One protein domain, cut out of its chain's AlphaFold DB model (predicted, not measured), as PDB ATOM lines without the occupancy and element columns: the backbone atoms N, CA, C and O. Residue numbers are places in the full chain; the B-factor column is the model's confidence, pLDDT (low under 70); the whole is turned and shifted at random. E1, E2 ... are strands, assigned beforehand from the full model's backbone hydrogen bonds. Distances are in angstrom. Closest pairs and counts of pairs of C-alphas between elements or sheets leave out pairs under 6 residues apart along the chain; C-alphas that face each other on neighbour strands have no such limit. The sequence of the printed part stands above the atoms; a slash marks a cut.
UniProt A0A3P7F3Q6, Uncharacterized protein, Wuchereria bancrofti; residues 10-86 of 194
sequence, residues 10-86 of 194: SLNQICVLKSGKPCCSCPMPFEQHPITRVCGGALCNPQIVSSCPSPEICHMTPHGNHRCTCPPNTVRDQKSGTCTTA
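This is residues 10 to 86 of the 194 residues of an uncharacterized protein of Wuchereria bancrofti (UniProt A0A3P7F3Q6). There is little regular structure here: three separate two-stranded hairpins are strung along a chain of loops, with E3-E4 nearest the middle and E1-E2 far out at one end. The 77 printed residues have six named strands, E1 to E6 in chain order, each pair antiparallel, and no named helix; the class is all strand, with 24 residues in named elements. The whole is compact, radius of gyration of the C-alphas 12.6 A, spanning 40 by 27 by 20 A.

Look first at the hairpin of E1, residues 14 to 18, and E2, residues 21 to 25: N 16 and O 23 are 2.8 A apart. In the hairpin of E3, 57 to 60, and E4, 66 to 69, N 59 meets O 67 at 2.9 A. In that of E5, 74 to 76, and E6, 83 to 85, N 75 and O 84 are 3.0 A apart. E1 and E2 are apart from the other strands.

Find C-alpha 14 at (19.165, -29.494, 47.216); E1 runs 11.8 A and E2 11.9 A. E6 ends at C-alpha 85, (14.076, -49.646, 30.161).

The printed part has no cut. E2 to E3 is a long link, residues 26 to 56. Residues 85 to 86 are under pLDDT 70.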
ATOM      1  N   SER A  10      19.050 -36.024  54.635       82.99
ATOM      2  CA  SER A  10      18.777 -37.464  54.564       82.99
ATOM      3  C   SER A  10      18.139 -37.860  53.223       82.99
ATOM      4  O   SER A  10      18.408 -38.942  52.694       82.99
ATOM      5  N   LEU A  11      17.395 -36.935  52.602       84.64
ATOM      6  CA  LEU A  11      16.742 -37.125  51.308       84.64
ATOM      7  C   LEU A  11      17.649 -36.820  50.108       84.64
ATOM      8  O   LEU A  11      17.212 -36.982  48.972       84.64
ATOM      9  N   ASN A  12      18.900 -36.396  50.319       83.35
ATOM     10  CA  ASN A  12      19.818 -35.950  49.259       83.35
ATOM     11  C   ASN A  12      19.240 -34.849  48.347       83.35
ATOM     12  O   ASN A  12      19.627 -34.715  47.186       83.35
ATOM     13  N   GLN A  13      18.323 -34.042  48.878       82.73
ATOM     14  CA  GLN A  13      17.746 -32.913  48.160       82.73
ATOM     15  C   GLN A  13      18.677 -31.698  48.232       82.73
ATOM     16  O   GLN A  13      19.510 -31.567  49.136       82.73
ATOM     17  N   ILE A  14      18.519 -30.804  47.263       81.00
ATOM     18  CA  ILE A  14      19.165 -29.494  47.216       81.00
ATOM     19  C   ILE A  14      18.099 -28.404  47.124       81.00
ATOM     20  O   ILE A  14      17.019 -28.624  46.569       81.00
ATOM     21  N   CYS A  15      18.398 -27.221  47.660       82.04
ATOM     22  CA  CYS A  15      17.518 -26.074  47.505       82.04
ATOM     23  C   CYS A  15      17.696 -25.488  46.098       82.04
ATOM     24  O   CYS A  15      18.792 -25.065  45.716       82.04
ATOM     25  N   VAL A  16      16.615 -25.486  45.321       82.25
ATOM     26  CA  VAL A  16      16.534 -24.884  43.988       82.25
ATOM     27  C   VAL A  16      15.474 -23.789  43.985       82.25
ATOM     28  O   VAL A  16      14.421 -23.913  44.606       82.25
ATOM     29  N   LEU A  17      15.725 -22.703  43.262       79.83
ATOM     30  CA  LEU A  17      14.736 -21.648  43.054       79.83
ATOM     31  C   LEU A  17      13.826 -22.043  41.891       79.83
ATOM     32  O   LEU A  17      14.221 -21.957  40.730       79.83
ATOM     33  N   LYS A  18      12.598 -22.469  42.199       76.81
ATOM     34  CA  LYS A  18      11.572 -22.773  41.198       76.81
ATOM     35  C   LYS A  18      10.521 -21.667  41.222       76.81
ATOM     36  O   LYS A  18       9.849 -21.464  42.230       76.81
ATOM     37  N   SER A  19      10.399 -20.920  40.124       79.60
ATOM     38  CA  SER A  19       9.477 -19.774  40.014       79.60
ATOM     39  C   SER A  19       9.668 -18.720  41.119       79.60
ATOM     40  O   SER A  19       8.700 -18.220  41.686       79.60
ATOM     41  N   GLY A  20      10.924 -18.430  41.475       78.06
ATOM     42  CA  GLY A  20      11.269 -17.461  42.524       78.06
ATOM     43  C   GLY A  20      11.028 -17.942  43.961       78.06
ATOM     44  O   GLY A  20      11.349 -17.215  44.896       78.06
ATOM     45  N   LYS A  21      10.506 -19.159  44.162       78.21
ATOM     46  CA  LYS A  21      10.339 -19.765  45.489       78.21
ATOM     47  C   LYS A  21      11.419 -20.828  45.725       78.21
ATOM     48  O   LYS A  21      11.663 -21.637  44.826       78.21
ATOM     49  N   PRO A  22      12.067 -20.857  46.903       78.54
ATOM     50  CA  PRO A  22      12.972 -21.943  47.254       78.54
ATOM     51  C   PRO A  22      12.171 -23.246  47.380       78.54
ATOM     52  O   PRO A  22      11.130 -23.290  48.031       78.54
ATOM     53  N   CYS A  23      12.623 -24.299  46.709       82.07
ATOM     54  CA  CYS A  23      12.011 -25.624  46.702       82.07
ATOM     55  C   CYS A  23      13.104 -26.684  46.834       82.07
ATOM     56  O   CYS A  23      14.172 -26.554  46.241       82.07
ATOM     57  N   CYS A  24      12.826 -27.762  47.560       83.49
ATOM     58  CA  CYS A  24      13.733 -28.899  47.625       83.49
ATOM     59  C   CYS A  24      13.523 -29.807  46.414       83.49
ATOM     60  O   CYS A  24      12.408 -30.257  46.152       83.49
ATOM     61  N   SER A  25      14.588 -30.047  45.653       84.44
ATOM     62  CA  SER A  25      14.567 -30.888  44.454       84.44
ATOM     63  C   SER A  25      15.786 -31.797  44.413       84.44
ATOM     64  O   SER A  25      16.801 -31.527  45.059       84.44
ATOM     65  N   CYS A  26      15.694 -32.869  43.632       85.03
ATOM     66  CA  CYS A  26      16.835 -33.730  43.386       85.03
ATOM     67  C   CYS A  26      17.824 -33.071  42.415       85.03
ATOM     68  O   CYS A  26      17.395 -32.497  41.409       85.03
ATOM     69  N   PRO A  27      19.132 -33.112  42.723       86.00
ATOM     70  CA  PRO A  27      20.167 -32.676  41.796       86.00
ATOM     71  C   PRO A  27      20.251 -33.662  40.627       86.00
ATOM     72  O   PRO A  27      20.119 -34.862  40.836       86.00
ATOM     73  N   MET A  28      20.520 -33.198  39.407       83.05
ATOM     74  CA  MET A  28      20.824 -34.119  38.302       83.05
ATOM     75  C   MET A  28      22.134 -34.878  38.591       83.05
ATOM     76  O   MET A  28      23.058 -34.260  39.127       83.05
ATOM     77  N   PRO A  29      22.253 -36.180  38.255       85.50
ATOM     78  CA  PRO A  29      21.295 -37.035  37.532       85.50
ATOM     79  C   PRO A  29      20.314 -37.817  38.437       85.50
ATOM     80  O   PRO A  29      19.727 -38.807  38.012       85.50
ATOM     81  N   PHE A  30      20.140 -37.425  39.699       88.33
ATOM     82  CA  PHE A  30      19.303 -38.151  40.652       88.33
ATOM     83  C   PHE A  30      17.813 -37.851  40.445       88.33
ATOM     84  O   PHE A  30      17.375 -36.703  40.496       88.33
ATOM     85  N   GLU A  31      17.013 -38.903  40.288       86.04
ATOM     86  CA  GLU A  31      15.550 -38.825  40.290       86.04
ATOM     87  C   GLU A  31      14.991 -39.092  41.693       86.04
ATOM     88  O   GLU A  31      15.580 -39.845  42.472       86.04
ATOM     89  N   GLN A  32      13.846 -38.493  42.029       85.85
ATOM     90  CA  GLN A  32      13.181 -38.777  43.299       85.85
ATOM     91  C   GLN A  32      12.607 -40.195  43.283       85.85
ATOM     92  O   GLN A  32      11.788 -40.535  42.430       85.85
ATOM     93  N   HIS A  33      12.984 -41.008  44.264       86.49
ATOM     94  CA  HIS A  33      12.439 -42.344  44.424       86.49
ATOM     95  C   HIS A  33      10.944 -42.278  44.796       86.49
ATOM     96  O   HIS A  33      10.592 -41.595  45.766       86.49
ATOM     97  N   PRO A  34      10.052 -43.007  44.100       81.01
ATOM     98  CA  PRO A  34       8.602 -42.898  44.300       81.01
ATOM     99  C   PRO A  34       8.158 -43.337  45.702       81.01
ATOM    100  O   PRO A  34       7.301 -42.699  46.312       81.01
ATOM    101  N   ILE A  35       8.794 -44.388  46.230       80.09
ATOM    102  CA  ILE A  35       8.498 -44.958  47.553       80.09
ATOM    103  C   ILE A  35       9.186 -44.171  48.684       80.09
ATOM    104  O   ILE A  35       8.518 -43.653  49.570       80.09
ATOM    105  N   THR A  36      10.519 -44.051  48.662       86.49
ATOM    106  CA  THR A  36      11.291 -43.475  49.779       86.49
ATOM    107  C   THR A  36      11.395 -41.950  49.757       86.49
ATOM    108  O   THR A  36      11.818 -41.366  50.747       86.49
ATOM    109  N   ARG A  37      11.044 -41.290  48.642       84.71
ATOM    110  CA  ARG A  37      11.174 -39.833  48.417       84.71
ATOM    111  C   ARG A  37      12.600 -39.270  48.452       84.71
ATOM    112  O   ARG A  37      12.772 -38.058  48.280       84.71
ATOM    113  N   VAL A  38      13.604 -40.129  48.605       87.88
ATOM    114  CA  VAL A  38      15.030 -39.790  48.538       87.88
ATOM    115  C   VAL A  38      15.448 -39.571  47.082       87.88
ATOM    116  O   VAL A  38      14.893 -40.177  46.170       87.88
ATOM    117  N   CYS A  39      16.425 -38.702  46.851       87.88
ATOM    118  CA  CYS A  39      17.042 -38.515  45.544       87.88
ATOM    119  C   CYS A  39      18.033 -39.644  45.246       87.88
ATOM    120  O   CYS A  39      19.060 -39.773  45.918       87.88
ATOM    121  N   GLY A  40      17.718 -40.447  44.230       89.22
ATOM    122  CA  GLY A  40      18.422 -41.680  43.887       89.22
ATOM    123  C   GLY A  40      17.801 -42.930  44.515       89.22
ATOM    124  O   GLY A  40      16.849 -42.871  45.291       89.22
ATOM    125  N   GLY A  41      18.353 -44.080  44.146       88.63
ATOM    126  CA  GLY A  41      17.993 -45.391  44.667       88.63
ATOM    127  C   GLY A  41      18.705 -45.731  45.975       88.63
ATOM    128  O   GLY A  41      18.964 -44.872  46.829       88.63
ATOM    129  N   ALA A  42      19.022 -47.016  46.125       88.54
ATOM    130  CA  ALA A  42      19.786 -47.535  47.252       88.54
ATOM    131  C   ALA A  42      21.190 -46.908  47.335       88.54
ATOM    132  O   ALA A  42      21.724 -46.395  46.347       88.54
ATOM    133  N   LEU A  43      21.774 -46.939  48.536       91.18
ATOM    134  CA  LEU A  43      23.194 -46.638  48.720       91.18
ATOM    135  C   LEU A  43      24.027 -47.705  48.007       91.18
ATOM    136  O   LEU A  43      23.675 -48.883  48.048       91.18
ATOM    137  N   CYS A  44      25.119 -47.291  47.375       92.64
ATOM    138  CA  CYS A  44      25.976 -48.186  46.607       92.64
ATOM    139  C   CYS A  44      27.457 -47.969  46.901       92.64
ATOM    140  O   CYS A  44      27.854 -46.920  47.401       92.64
ATOM    141  N   ASN A  45      28.279 -48.966  46.581       91.54
ATOM    142  CA  ASN A  45      29.729 -48.857  46.611       91.54
ATOM    143  C   ASN A  45      30.257 -48.724  45.170       91.54
ATOM    144  O   ASN A  45      30.089 -49.666  44.394       91.54
ATOM    145  N   PRO A  46      30.920 -47.613  44.796       88.30
ATOM    146  CA  PRO A  46      31.451 -47.422  43.443       88.30
ATOM    147  C   PRO A  46      32.548 -48.434  43.065       88.30
ATOM    148  O   PRO A  46      32.813 -48.621  41.883       88.30
ATOM    149  N   GLN A  47      33.169 -49.108  44.040       89.19
ATOM    150  CA  GLN A  47      34.154 -50.169  43.799       89.19
ATOM    151  C   GLN A  47      33.508 -51.505  43.393       89.19
ATOM    152  O   GLN A  47      34.208 -52.418  42.962       89.19
ATOM    153  N   ILE A  48      32.183 -51.638  43.536       86.55
ATOM    154  CA  ILE A  48      31.438 -52.871  43.269       86.55
ATOM    155  C   ILE A  48      30.404 -52.595  42.172       86.55
ATOM    156  O   ILE A  48      29.361 -51.992  42.415       86.55
ATOM    157  N   VAL A  49      30.661 -53.090  40.957       80.02
ATOM    158  CA  VAL A  49      29.780 -52.887  39.786       80.02
ATOM    159  C   VAL A  49      28.371 -53.455  40.012       80.02
ATOM    160  O   VAL A  49      27.389 -52.873  39.567       80.02
ATOM    161  N   SER A  50      28.254 -54.552  40.765       85.72
ATOM    162  CA  SER A  50      26.981 -55.189  41.131       85.72
ATOM    163  C   SER A  50      26.281 -54.553  42.338       85.72
ATOM    164  O   SER A  50      25.277 -55.081  42.810       85.72
ATOM    165  N   SER A  51      26.786 -53.429  42.863       87.17
ATOM    166  CA  SER A  51      26.183 -52.778  44.031       87.17
ATOM    167  C   SER A  51      24.804 -52.183  43.744       87.17
ATOM    168  O   SER A  51      24.059 -51.916  44.686       87.17
ATOM    169  N   CYS A  52      24.484 -51.939  42.475       86.89
ATOM    170  CA  CYS A  52      23.200 -51.422  42.031       86.89
ATOM    171  C   CYS A  52      22.447 -52.490  41.222       86.89
ATOM    172  O   CYS A  52      23.076 -53.247  40.479       86.89
ATOM    173  N   PRO A  53      21.108 -52.566  41.337       85.54
ATOM    174  CA  PRO A  53      20.320 -53.471  40.510       85.54
ATOM    175  C   PRO A  53      20.430 -53.043  39.045       85.54
ATOM    176  O   PRO A  53      20.200 -51.880  38.731       85.54
ATOM    177  N   SER A  54      20.763 -53.962  38.138       81.50
ATOM    178  CA  SER A  54      20.819 -53.654  36.702       81.50
ATOM    179  C   SER A  54      19.457 -53.125  36.217       81.50
ATOM    180  O   SER A  54      18.442 -53.753  36.534       81.50
ATOM    181  N   PRO A  55      19.388 -51.992  35.485       85.60
ATOM    182  CA  PRO A  55      20.476 -51.288  34.792       85.60
ATOM    183  C   PRO A  55      21.063 -50.072  35.545       85.60
ATOM    184  O   PRO A  55      21.695 -49.221  34.929       85.60
ATOM    185  N   GLU A  56      20.822 -49.927  36.847       88.65
ATOM    186  CA  GLU A  56      21.224 -48.746  37.623       88.65
ATOM    187  C   GLU A  56      22.746 -48.576  37.752       88.65
ATOM    188  O   GLU A  56      23.494 -49.543  37.882       88.65
ATOM    189  N   ILE A  57      23.197 -47.318  37.775       87.38
ATOM    190  CA  ILE A  57      24.612 -46.933  37.871       87.38
ATOM    191  C   ILE A  57      24.856 -46.201  39.193       87.38
ATOM    192  O   ILE A  57      24.057 -45.364  39.607       87.38
ATOM    193  N   CYS A  58      25.967 -46.503  39.863       90.67
ATOM    194  CA  CYS A  58      26.345 -45.864  41.120       90.67
ATOM    195  C   CYS A  58      26.979 -44.482  40.880       90.67
ATOM    196  O   CYS A  58      28.042 -44.389  40.268       90.67
ATOM    197  N   HIS A  59      26.362 -43.413  41.393       89.90
ATOM    198  CA  HIS A  59      26.868 -42.040  41.292       89.90
ATOM    199  C   HIS A  59      27.048 -41.385  42.666       89.90
ATOM    200  O   HIS A  59      26.281 -41.625  43.600       89.90
ATOM    201  N   MET A  60      28.049 -40.510  42.780       88.98
ATOM    202  CA  MET A  60      28.284 -39.713  43.984       88.98
ATOM    203  C   MET A  60      27.252 -38.580  44.093       88.98
ATOM    204  O   MET A  60      27.073 -37.792  43.162       88.98
ATOM    205  N   THR A  61      26.557 -38.497  45.226       85.99
ATOM    206  CA  THR A  61      25.625 -37.416  45.546       85.99
ATOM    207  C   THR A  61      26.391 -36.162  45.969       85.99
ATOM    208  O   THR A  61      27.510 -36.254  46.479       85.99
ATOM    209  N   PRO A  62      25.777 -34.970  45.871       82.34
ATOM    210  CA  PRO A  62      26.379 -33.738  46.387       82.34
ATOM    211  C   PRO A  62      26.675 -33.742  47.895       82.34
ATOM    212  O   PRO A  62      27.395 -32.875  48.373       82.34
ATOM    213  N   HIS A  63      26.118 -34.695  48.649       81.62
ATOM    214  CA  HIS A  63      26.361 -34.853  50.087       81.62
ATOM    215  C   HIS A  63      27.519 -35.823  50.396       81.62
ATOM    216  O   HIS A  63      27.735 -36.144  51.559       81.62
ATOM    217  N   GLY A  64      28.243 -36.313  49.381       84.65
ATOM    218  CA  GLY A  64      29.418 -37.186  49.538       84.65
ATOM    219  C   GLY A  64      29.115 -38.683  49.682       84.65
ATOM    220  O   GLY A  64      30.034 -39.483  49.827       84.65
ATOM    221  N   ASN A  65      27.843 -39.081  49.614       88.16
ATOM    222  CA  ASN A  65      27.437 -40.490  49.609       88.16
ATOM    223  C   ASN A  65      27.285 -41.001  48.173       88.16
ATOM    224  O   ASN A  65      27.175 -40.209  47.248       88.16
ATOM    225  N   HIS A  66      27.209 -42.313  47.968       91.22
ATOM    226  CA  HIS A  66      27.023 -42.908  46.643       91.22
ATOM    227  C   HIS A  66      25.642 -43.561  46.540       91.22
ATOM    228  O   HIS A  66      25.250 -44.319  47.431       91.22
ATOM    229  N   ARG A  67      24.883 -43.249  45.483       90.99
ATOM    230  CA  ARG A  67      23.532 -43.784  45.243       90.99
ATOM    231  C   ARG A  67      23.326 -44.220  43.803       90.99
ATOM    232  O   ARG A  67      23.873 -43.627  42.878       90.99
ATOM    233  N   CYS A  68      22.478 -45.228  43.635       90.76
ATOM    234  CA  CYS A  68      22.108 -45.748  42.327       90.76
ATOM    235  C   CYS A  68      21.202 -44.767  41.560       90.76
ATOM    236  O   CYS A  68      20.265 -44.194  42.126       90.76
ATOM    237  N   THR A  69      21.448 -44.575  40.267       90.47
ATOM    238  CA  THR A  69      20.615 -43.767  39.367       90.47
ATOM    239  C   THR A  69      20.247 -44.550  38.118       90.47
ATOM    240  O   THR A  69      20.995 -45.418  37.669       90.47
ATOM    241  N   CYS A  70      19.098 -44.218  37.532       87.53
ATOM    242  CA  CYS A  70      18.693 -44.761  36.244       87.53
ATOM    243  C   CYS A  70      19.635 -44.231  35.147       87.53
ATOM    244  O   CYS A  70      19.850 -43.017  35.087       87.53
ATOM    245  N   PRO A  71      20.213 -45.087  34.286       85.70
ATOM    246  CA  PRO A  71      20.937 -44.620  33.112       85.70
ATOM    247  C   PRO A  71      20.007 -43.869  32.147       85.70
ATOM    248  O   PRO A  71      18.780 -44.042  32.197       85.70
ATOM    249  N   PRO A  72      20.568 -43.070  31.222       78.97
ATOM    250  CA  PRO A  72      19.776 -42.440  30.173       78.97
ATOM    251  C   PRO A  72      18.960 -43.494  29.408       78.97
ATOM    252  O   PRO A  72      19.448 -44.590  29.133       78.97
ATOM    253  N   ASN A  73      17.719 -43.148  29.053       73.65
ATOM    254  CA  ASN A  73      16.710 -44.018  28.415       73.65
ATOM    255  C   ASN A  73      16.012 -45.035  29.337       73.65
ATOM    256  O   ASN A  73      15.222 -45.855  28.864       73.65
ATOM    257  N   THR A  74      16.249 -44.975  30.645       77.68
ATOM    258  CA  THR A  74      15.500 -45.761  31.634       77.68
ATOM    259  C   THR A  74      14.760 -44.827  32.584       77.68
ATOM    260  O   THR A  74      15.190 -43.697  32.800       77.68
ATOM    261  N   VAL A  75      13.623 -45.275  33.113       79.67
ATOM    262  CA  VAL A  75      12.813 -44.505  34.067       79.67
ATOM    263  C   VAL A  75      12.552 -45.369  35.289       79.67
ATOM    264  O   VAL A  75      12.322 -46.579  35.172       79.67
ATOM    265  N   ARG A  76      12.589 -44.754  36.474       83.09
ATOM    266  CA  ARG A  76      12.262 -45.448  37.717       83.09
ATOM    267  C   ARG A  76      10.764 -45.758  37.767       83.09
ATOM    268  O   ARG A  76       9.933 -44.846  37.782       83.09
ATOM    269  N   ASP A  77      10.423 -47.044  37.793       81.90
ATOM    270  CA  ASP A  77       9.035 -47.493  37.872       81.90
ATOM    271  C   ASP A  77       8.380 -47.004  39.171       81.90
ATOM    272  O   ASP A  77       8.966 -47.079  40.253       81.90
ATOM    273  N   GLN A  78       7.151 -46.495  39.073       80.98
ATOM    274  CA  GLN A  78       6.450 -45.881  40.207       80.98
ATOM    275  C   GLN A  78       5.980 -46.909  41.240       80.98
ATOM    276  O   GLN A  78       5.751 -46.548  42.394       80.98
ATOM    277  N   LYS A  79       5.836 -48.178  40.839       79.72
ATOM    278  CA  LYS A  79       5.333 -49.251  41.695       79.72
ATOM    279  C   LYS A  79       6.469 -50.002  42.387       79.72
ATOM    280  O   LYS A  79       6.384 -50.229  43.589       79.72
ATOM    281  N   SER A  80       7.511 -50.389  41.652       81.12
ATOM    282  CA  SER A  80       8.645 -51.147  42.194       81.12
ATOM    283  C   SER A  80       9.789 -50.258  42.686       81.12
ATOM    284  O   SER A  80      10.573 -50.686  43.527       81.12
ATOM    285  N   GLY A  81       9.916 -49.034  42.166       80.38
ATOM    286  CA  GLY A  81      11.091 -48.194  42.389       80.38
ATOM    287  C   GLY A  81      12.334 -48.641  41.614       80.38
ATOM    288  O   GLY A  81      13.392 -48.059  41.825       80.38
ATOM    289  N   THR A  82      12.240 -49.630  40.719       83.14
ATOM    290  CA  THR A  82      13.374 -50.122  39.915       83.14
ATOM    291  C   THR A  82      13.474 -49.379  38.591       83.14
ATOM    292  O   THR A  82      12.454 -49.046  37.984       83.14
ATOM    293  N   CYS A  83      14.687 -49.140  38.099       84.53
ATOM    294  CA  CYS A  83      14.854 -48.589  36.756       84.53
ATOM    295  C   CYS A  83      14.459 -49.632  35.715       84.53
ATOM    296  O   CYS A  83      15.014 -50.725  35.653       84.53
ATOM    297  N   THR A  84      13.472 -49.289  34.903       80.07
ATOM    298  CA  THR A  84      13.053 -50.108  33.772       80.07
ATOM    299  C   THR A  84      13.491 -49.401  32.507       80.07
ATOM    300  O   THR A  84      13.424 -48.169  32.419       80.07
ATOM    301  N   THR A  85      13.981 -50.161  31.524       69.79
ATOM    302  CA  THR A  85      14.076 -49.646  30.161       69.79
ATOM    303  C   THR A  85      12.676 -49.214  29.820       69.79
ATOM    304  O   THR A  85      11.771 -50.050  29.763       69.79
ATOM    305  N   ALA A  86      12.483 -47.901  29.683       55.05
ATOM    306  CA  ALA A  86      11.236 -47.442  29.137       55.05
ATOM    307  C   ALA A  86      11.115 -48.229  27.828       55.05
ATOM    308  O   ALA A  86      12.057 -48.187  27.022       55.05
TER     309      ALA A  86